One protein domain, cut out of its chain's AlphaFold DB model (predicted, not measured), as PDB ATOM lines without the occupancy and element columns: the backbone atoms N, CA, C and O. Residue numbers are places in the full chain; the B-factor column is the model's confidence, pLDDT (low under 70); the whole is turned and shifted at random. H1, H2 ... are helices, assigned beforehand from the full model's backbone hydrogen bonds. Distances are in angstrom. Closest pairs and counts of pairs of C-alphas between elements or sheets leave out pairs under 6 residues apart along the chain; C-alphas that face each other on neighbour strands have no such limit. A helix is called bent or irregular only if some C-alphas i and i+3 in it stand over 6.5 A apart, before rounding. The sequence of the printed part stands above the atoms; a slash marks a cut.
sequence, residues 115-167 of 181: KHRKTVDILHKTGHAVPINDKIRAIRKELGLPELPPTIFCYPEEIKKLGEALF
ATOM      1  N   LYS A 115     185.946  78.882 111.658       92.75
ATOM      2  CA  LYS A 115     186.235  79.167 113.071       92.75
ATOM      3  C   LYS A 115     184.949  79.236 113.895       92.75
ATOM      4  O   LYS A 115     184.884  78.611 114.947       92.75
ATOM      5  N   HIS A 116     183.922  79.928 113.397       92.50
ATOM      6  CA  HIS A 116     182.617  79.970 114.060       92.50
ATOM      7  C   HIS A 116     181.959  78.585 114.091       92.50
ATOM      8  O   HIS A 116     181.448  78.188 115.135       92.50
ATOM      9  N   ARG A 117     182.042  77.816 112.993       90.06
ATOM     10  CA  ARG A 117     181.546  76.428 112.950       90.06
ATOM     11  C   ARG A 117     182.228  75.553 114.002       90.06
ATOM     12  O   ARG A 117     181.542  74.904 114.778       90.06
ATOM     13  N   LYS A 118     183.558  75.624 114.119       91.62
ATOM     14  CA  LYS A 118     184.310  74.905 115.163       91.62
ATOM     15  C   LYS A 118     183.853  75.278 116.573       91.62
ATOM     16  O   LYS A 118     183.708  74.398 117.410       91.62
ATOM     17  N   THR A 119     183.612  76.559 116.851       93.44
ATOM     18  CA  THR A 119     183.084  76.985 118.158       93.44
ATOM     19  C   THR A 119     181.708  76.381 118.436       93.44
ATOM     20  O   THR A 119     181.464  75.910 119.546       93.44
ATOM     21  N   VAL A 120     180.833  76.342 117.430       90.69
ATOM     22  CA  VAL A 120     179.521  75.691 117.519       90.69
ATOM     23  C   VAL A 120     179.656  74.181 117.739       90.69
ATOM     24  O   VAL A 120     178.977  73.644 118.609       90.69
ATOM     25  N   ASP A 121     180.575  73.504 117.049       90.06
ATOM     26  CA  ASP A 121     180.827  72.069 117.233       90.06
ATOM     27  C   ASP A 121     181.301  71.746 118.656       90.06
ATOM     28  O   ASP A 121     180.900  70.739 119.244       90.06
ATOM     29  N   ILE A 122     182.165  72.593 119.222       92.44
ATOM     30  CA  ILE A 122     182.636  72.450 120.602       92.44
ATOM     31  C   ILE A 122     181.467  72.652 121.573       92.44
ATOM     32  O   ILE A 122     181.302  71.850 122.496       92.44
ATOM     33  N   LEU A 123     180.623  73.663 121.336       91.81
ATOM     34  CA  LEU A 123     179.421  73.913 122.130       91.81
ATOM     35  C   LEU A 123     178.442  72.734 122.057       91.81
ATOM     36  O   LEU A 123     177.967  72.289 123.093       91.81
ATOM     37  N   HIS A 124     178.201  72.172 120.874       88.94
ATOM     38  CA  HIS A 124     177.337  71.004 120.697       88.94
ATOM     39  C   HIS A 124     177.872  69.773 121.447       88.94
ATOM     40  O   HIS A 124     177.120  69.063 122.106       88.94
ATOM     41  N   LYS A 125     179.187  69.524 121.391       88.75
ATOM     42  CA  LYS A 125     179.810  68.342 122.015       88.75
ATOM     43  C   LYS A 125     179.967  68.453 123.529       88.75
ATOM     44  O   LYS A 125     179.917  67.444 124.221       88.75
ATOM     45  N   THR A 126     180.243  69.654 124.034       90.69
ATOM     46  CA  THR A 126     180.680  69.860 125.429       90.69
ATOM     47  C   THR A 126     179.739  70.746 126.242       90.69
ATOM     48  O   THR A 126     179.984  70.994 127.423       90.69
ATOM     49  N   GLY A 127     178.702  71.289 125.603       91.19
ATOM     50  CA  GLY A 127     177.809  72.309 126.148       91.19
ATOM     51  C   GLY A 127     178.481  73.648 126.465       91.19
ATOM     52  O   GLY A 127     177.848  74.515 127.061       91.19
ATOM     53  N   HIS A 128     179.744  73.852 126.064       93.31
ATOM     54  CA  HIS A 128     180.481  75.102 126.262       93.31
ATOM     55  C   HIS A 128     181.248  75.496 125.000       93.31
ATOM     56  O   HIS A 128     181.856  74.654 124.359       93.31
ATOM     57  N   ALA A 129     181.295  76.787 124.667       93.50
ATOM     58  CA  ALA A 129     182.124  77.274 123.558       93.50
ATOM     59  C   ALA A 129     183.633  77.130 123.849       93.50
ATOM     60  O   ALA A 129     184.439  76.963 122.936       93.50
ATOM     61  N   VAL A 130     184.005  77.186 125.131       95.19
ATOM     62  CA  VAL A 130     185.373  77.000 125.627       95.19
ATOM     63  C   VAL A 130     185.332  75.979 126.771       95.19
ATOM     64  O   VAL A 130     184.963  76.339 127.890       95.19
ATOM     65  N   PRO A 131     185.644  74.699 126.512       94.12
ATOM     66  CA  PRO A 131     185.533  73.650 127.512       94.12
ATOM     67  C   PRO A 131     186.682  73.689 128.519       94.12
ATOM     68  O   PRO A 131     187.780  74.178 128.243       94.12
ATOM     69  N   ILE A 132     186.430  73.131 129.703       94.44
ATOM     70  CA  ILE A 132     187.410  73.072 130.784       94.44
ATOM     71  C   ILE A 132     188.492  72.010 130.513       94.44
ATOM     72  O   ILE A 132     188.197  70.863 130.172       94.44
ATOM     73  N   ASN A 133     189.757  72.381 130.714       94.94
ATOM     74  CA  ASN A 133     190.918  71.491 130.602       94.94
ATOM     75  C   ASN A 133     191.565  71.221 131.976       94.94
ATOM     76  O   ASN A 133     191.177  71.822 132.979       94.94
ATOM     77  N   ASP A 134     192.566  70.337 132.020       96.25
ATOM     78  CA  ASP A 134     193.231  69.939 133.274       96.25
ATOM     79  C   ASP A 134     193.916  71.099 133.997       96.25
ATOM     80  O   ASP A 134     193.894  71.160 135.224       96.25
ATOM     81  N   LYS A 135     194.459  72.071 133.253       96.69
ATOM     82  CA  LYS A 135     195.088  73.260 133.847       96.69
ATOM     83  C   LYS A 135     194.062  74.096 134.606       96.69
ATOM     84  O   LYS A 135     194.315  74.504 135.732       96.69
ATOM     85  N   ILE A 136     192.887  74.316 134.014       96.00
ATOM     86  CA  ILE A 136     191.809  75.061 134.671       96.00
ATOM     87  C   ILE A 136     191.241  74.273 135.860       96.00
ATOM     88  O   ILE A 136     190.958  74.877 136.891       96.00
ATOM     89  N   ARG A 137     191.124  72.939 135.766       95.88
ATOM     90  CA  ARG A 137     190.737  72.082 136.905       95.88
ATOM     91  C   ARG A 137     191.698  72.235 138.090       95.88
ATOM     92  O   ARG A 137     191.242  72.403 139.219       95.88
ATOM     93  N   ALA A 138     193.006  72.234 137.828       97.00
ATOM     94  CA  ALA A 138     194.035  72.438 138.848       97.00
ATOM     95  C   ALA A 138     193.943  73.834 139.488       97.00
ATOM     96  O   ALA A 138     193.828  73.930 140.708       97.00
ATOM     97  N   ILE A 139     193.862  74.896 138.675       97.31
ATOM     98  CA  ILE A 139     193.721  76.281 139.165       97.31
ATOM     99  C   ILE A 139     192.473  76.433 140.046       97.31
ATOM    100  O   ILE A 139     192.512  77.087 141.082       97.31
ATOM    101  N   ARG A 140     191.347  75.809 139.673       97.12
ATOM    102  CA  ARG A 140     190.122  75.856 140.486       97.12
ATOM    103  C   ARG A 140     190.328  75.231 141.866       97.12
ATOM    104  O   ARG A 140     189.921  75.845 142.846       97.12
ATOM    105  N   LYS A 141     190.993  74.072 141.948       97.06
ATOM    106  CA  LYS A 141     191.333  73.424 143.228       97.06
ATOM    107  C   LYS A 141     192.244  74.298 144.088       97.06
ATOM    108  O   LYS A 141     191.982  74.440 145.277       97.06
ATOM    109  N   GLU A 142     193.270  74.905 143.491       97.69
ATOM    110  CA  GLU A 142     194.186  75.828 144.184       97.69
ATOM    111  C   GLU A 142     193.450  77.040 144.770       97.69
ATOM    112  O   GLU A 142     193.755  77.480 145.876       97.69
ATOM    113  N   LEU A 143     192.431  77.539 144.066       97.44
ATOM    114  CA  LEU A 143     191.564  78.626 144.526       97.44
ATOM    115  C   LEU A 143     190.469  78.175 145.513       97.44
ATOM    116  O   LEU A 143     189.614  78.980 145.881       97.44
ATOM    117  N   GLY A 144     190.448  76.902 145.923       96.69
ATOM    118  CA  GLY A 144     189.425  76.349 146.818       96.69
ATOM    119  C   GLY A 144     188.039  76.197 146.178       96.69
ATOM    120  O   GLY A 144     187.043  76.048 146.883       96.69
ATOM    121  N   LEU A 145     187.952  76.243 144.847       96.81
ATOM    122  CA  LEU A 145     186.713  76.056 144.095       96.81
ATOM    123  C   LEU A 145     186.502  74.572 143.743       96.81
ATOM    124  O   LEU A 145     187.473  73.832 143.563       96.81
ATOM    125  N   PRO A 146     185.242  74.131 143.540       94.25
ATOM    126  CA  PRO A 146     184.958  72.808 142.995       94.25
ATOM    127  C   PRO A 146     185.670  72.590 141.657       94.25
ATOM    128  O   PRO A 146     185.641  73.466 140.783       94.25
ATOM    129  N   GLU A 147     186.283  71.413 141.492       94.56
ATOM    130  CA  GLU A 147     187.069  71.050 140.306       94.56
ATOM    131  C   GLU A 147     186.294  71.281 139.007       94.56
ATOM    132  O   GLU A 147     186.790  71.932 138.084       94.56
ATOM    133  N   LEU A 148     185.051  70.805 138.969       93.44
ATOM    134  CA  LEU A 148     184.110  71.098 137.902       93.44
ATOM    135  C   LEU A 148     183.211  72.267 138.320       93.44
ATOM    136  O   LEU A 148     182.731  72.302 139.455       93.44
ATOM    137  N   PRO A 149     182.978  73.252 137.438       93.00
ATOM    138  CA  PRO A 149     181.961  74.259 137.691       93.00
ATOM    139  C   PRO A 149     180.564  73.611 137.655       93.00
ATOM    140  O   PRO A 149     180.371  72.643 136.914       93.00
ATOM    141  N   PRO A 150     179.582  74.147 138.405       92.50
ATOM    142  CA  PRO A 150     178.206  73.644 138.435       92.50
ATOM    143  C   PRO A 150     177.444  74.041 137.157       92.50
ATOM    144  O   PRO A 150     176.473  74.790 137.185       92.50
ATOM    145  N   THR A 151     177.944  73.587 136.013       92.25
ATOM    146  CA  THR A 151     177.371  73.763 134.673       92.25
ATOM    147  C   THR A 151     177.066  72.385 134.077       92.25
ATOM    148  O   THR A 151     177.093  71.387 134.798       92.25
ATOM    149  N   ILE A 152     176.841  72.288 132.757       90.38
ATOM    150  CA  ILE A 152     176.622  71.013 132.042       90.38
ATOM    151  C   ILE A 152     177.694  69.947 132.356       90.38
ATOM    152  O   ILE A 152     177.440  68.758 132.219       90.38
ATOM    153  N   PHE A 153     178.891  70.352 132.810       90.62
ATOM    154  CA  PHE A 153     179.958  69.428 133.201       90.62
ATOM    155  C   PHE A 153     179.609  68.573 134.424       90.62
ATOM    156  O   PHE A 153     180.147  67.477 134.551       90.62
ATOM    157  N   CYS A 154     178.728  69.048 135.308       91.75
ATOM    158  CA  CYS A 154     178.217  68.270 136.438       91.75
ATOM    159  C   CYS A 154     176.962  67.450 136.084       91.75
ATOM    160  O   CYS A 154     176.580  66.590 136.870       91.75
ATOM    161  N   TYR A 155     176.351  67.708 134.922       90.62
ATOM    162  CA  TYR A 155     175.085  67.118 134.466       90.62
ATOM    163  C   TYR A 155     175.209  66.642 133.005       90.62
ATOM    164  O   TYR A 155     174.574  67.203 132.105       90.62
ATOM    165  N   PRO A 156     176.089  65.666 132.712       85.25
ATOM    166  CA  PRO A 156     176.381  65.244 131.340       85.25
ATOM    167  C   PRO A 156     175.150  64.722 130.581       85.25
ATOM    168  O   PRO A 156     175.079  64.840 129.359       85.25
ATOM    169  N   GLU A 157     174.155  64.188 131.287       86.88
ATOM    170  CA  GLU A 157     172.870  63.749 130.743       86.88
ATOM    171  C   GLU A 157     172.060  64.886 130.096       86.88
ATOM    172  O   GLU A 157     171.307  64.654 129.147       86.88
ATOM    173  N   GLU A 158     172.255  66.127 130.544       88.00
ATOM    174  CA  GLU A 158     171.542  67.302 130.038       88.00
ATOM    175  C   GLU A 158     172.106  67.801 128.694       88.00
ATOM    176  O   GLU A 158     171.427  68.541 127.978       88.00
ATOM    177  N   ILE A 159     173.303  67.348 128.285       87.38
ATOM    178  CA  ILE A 159     173.907  67.704 126.984       87.38
ATOM    179  C   ILE A 159     172.987  67.297 125.829       87.38
ATOM    180  O   ILE A 159     172.865  68.030 124.848       87.38
ATOM    181  N   LYS A 160     172.292  66.159 125.944       83.88
ATOM    182  CA  LYS A 160     171.362  65.707 124.902       83.88
ATOM    183  C   LYS A 160     170.199  66.688 124.720       83.88
ATOM    184  O   LYS A 160     169.866  67.028 123.589       83.88
ATOM    185  N   LYS A 161     169.640  67.192 125.825       85.12
ATOM    186  CA  LYS A 161     168.548  68.178 125.794       85.12
ATOM    187  C   LYS A 161     169.014  69.506 125.200       85.12
ATOM    188  O   LYS A 161     168.280  70.126 124.438       85.12
ATOM    189  N   LEU A 162     170.250  69.917 125.500       83.31
ATOM    190  CA  LEU A 162     170.879  71.085 124.878       83.31
ATOM    191  C   LEU A 162     171.010  70.909 123.356       83.31
ATOM    192  O   LEU A 162     170.689  71.826 122.602       83.31
ATOM    193  N   GLY A 163     171.453  69.723 122.927       79.94
ATOM    194  CA  GLY A 163     171.536  69.306 121.527       79.94
ATOM    195  C   GLY A 163     170.217  69.507 120.780       79.94
ATOM    196  O   GLY A 163     170.160  70.236 119.792       79.94
ATOM    197  N   GLU A 164     169.154  68.902 121.314       80.94
ATOM    198  CA  GLU A 164     167.796  68.940 120.757       80.94
ATOM    199  C   GLU A 164     167.202  70.360 120.722       80.94
ATOM    200  O   GLU A 164     166.481  70.700 119.783       80.94
ATOM    201  N   ALA A 165     167.520  71.202 121.711       81.25
ATOM    202  CA  ALA A 165     166.964  72.548 121.826       81.25
ATOM    203  C   ALA A 165     167.658  73.600 120.942       81.25
ATOM    204  O   ALA A 165     167.008  74.559 120.529       81.25
ATOM    205  N   LEU A 166     168.968  73.473 120.690       78.81
ATOM    206  CA  LEU A 166     169.771  74.570 120.122       78.81
ATOM    207  C   LEU A 166     170.335  74.319 118.720       78.81
ATOM    208  O   LEU A 166     170.655  75.291 118.032       78.81
ATOM    209  N   PHE A 167     170.494  73.070 118.276       74.44
ATOM    210  CA  PHE A 167     171.278  72.781 117.069       74.44
ATOM    211  C   PHE A 167     170.445  72.133 115.961       74.44
ATOM    212  O   PHE A 167     170.268  70.921 115.911       74.44
TER     213      PHE A 167
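This is residues 115 to 167 of the 181 residues of the protein "CoB--CoM heterodisulfide reductase subunit C" of Thorarchaeota archaeon (strain OWC) (UniProt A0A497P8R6). Three short helices make a flat, open loop: H1 and H3 meet at one end of the longest axis, and H2 sits by itself at the other end. Residues 127 to 133 run out from H1 to H2, and the longer stretch of residues 143 to 155 comes back from H2 to H3, with few contacts between the helices. The printed part has 53 residues with three named helices, in the order H1, H2, H3, and no named strand; the class is all helix, with 32 of the 53 residues in the helices. The whole is loose, with a radius of gyration of the C-alphas of 12.5 A, and its C-alphas span 36 by 26 by 11 A.

H1, residues 115 to 126, is the longest helix by residues; it begins with C-alpha 115 at (186.235, 79.167, 113.071) and measures 16.4 A from first to last C-alpha. H2, residues 134 to 142, measures 12.4 A and begins with C-alpha 134 at (193.231, 69.939, 133.274). H3, residues 156 to 166, measures 16.0 A and ends with C-alpha 166 at (169.771, 74.570, 120.122). H3 is neither bent nor irregular, but only just: C-alphas 157 and 160 are 6.3 A apart.

H1 touches H3 with residues 124 to 126 alone, and 5 pairs of C-alphas are within 8 A. Their closest C-alphas are those of His 124 and Gly 163, 6.1 A apart. The two helices run opposite ways at a steep tilt of 44 degrees, and their centres are 13.8 A apart. H2 touches no helix. It is apart from H1 and apart from H3. In H1 and H2 every O i to N i+4 pair is within hydrogen-bond range, while in H3 5 of 7 are.

The outline is flat, and the two C-alphas farthest apart in the domain, those of Glu 142 and Glu 164, are 36.0 A apart. The first and last printed C-alphas, those of Lys 115 and Phe 167, are 16.7 A apart. The link from H1 to H2, with 7 residues, is short. The link from H2 to H3, with 13 residues, is long, and its C-alphas lie 5 to 20 A from the mean of the C-alphas. The printed part has no cut. The mean pLDDT of the printed part is 91.1, with 91 for H1, 97 for H2 and 84 for H3, and no printed residue is under 70.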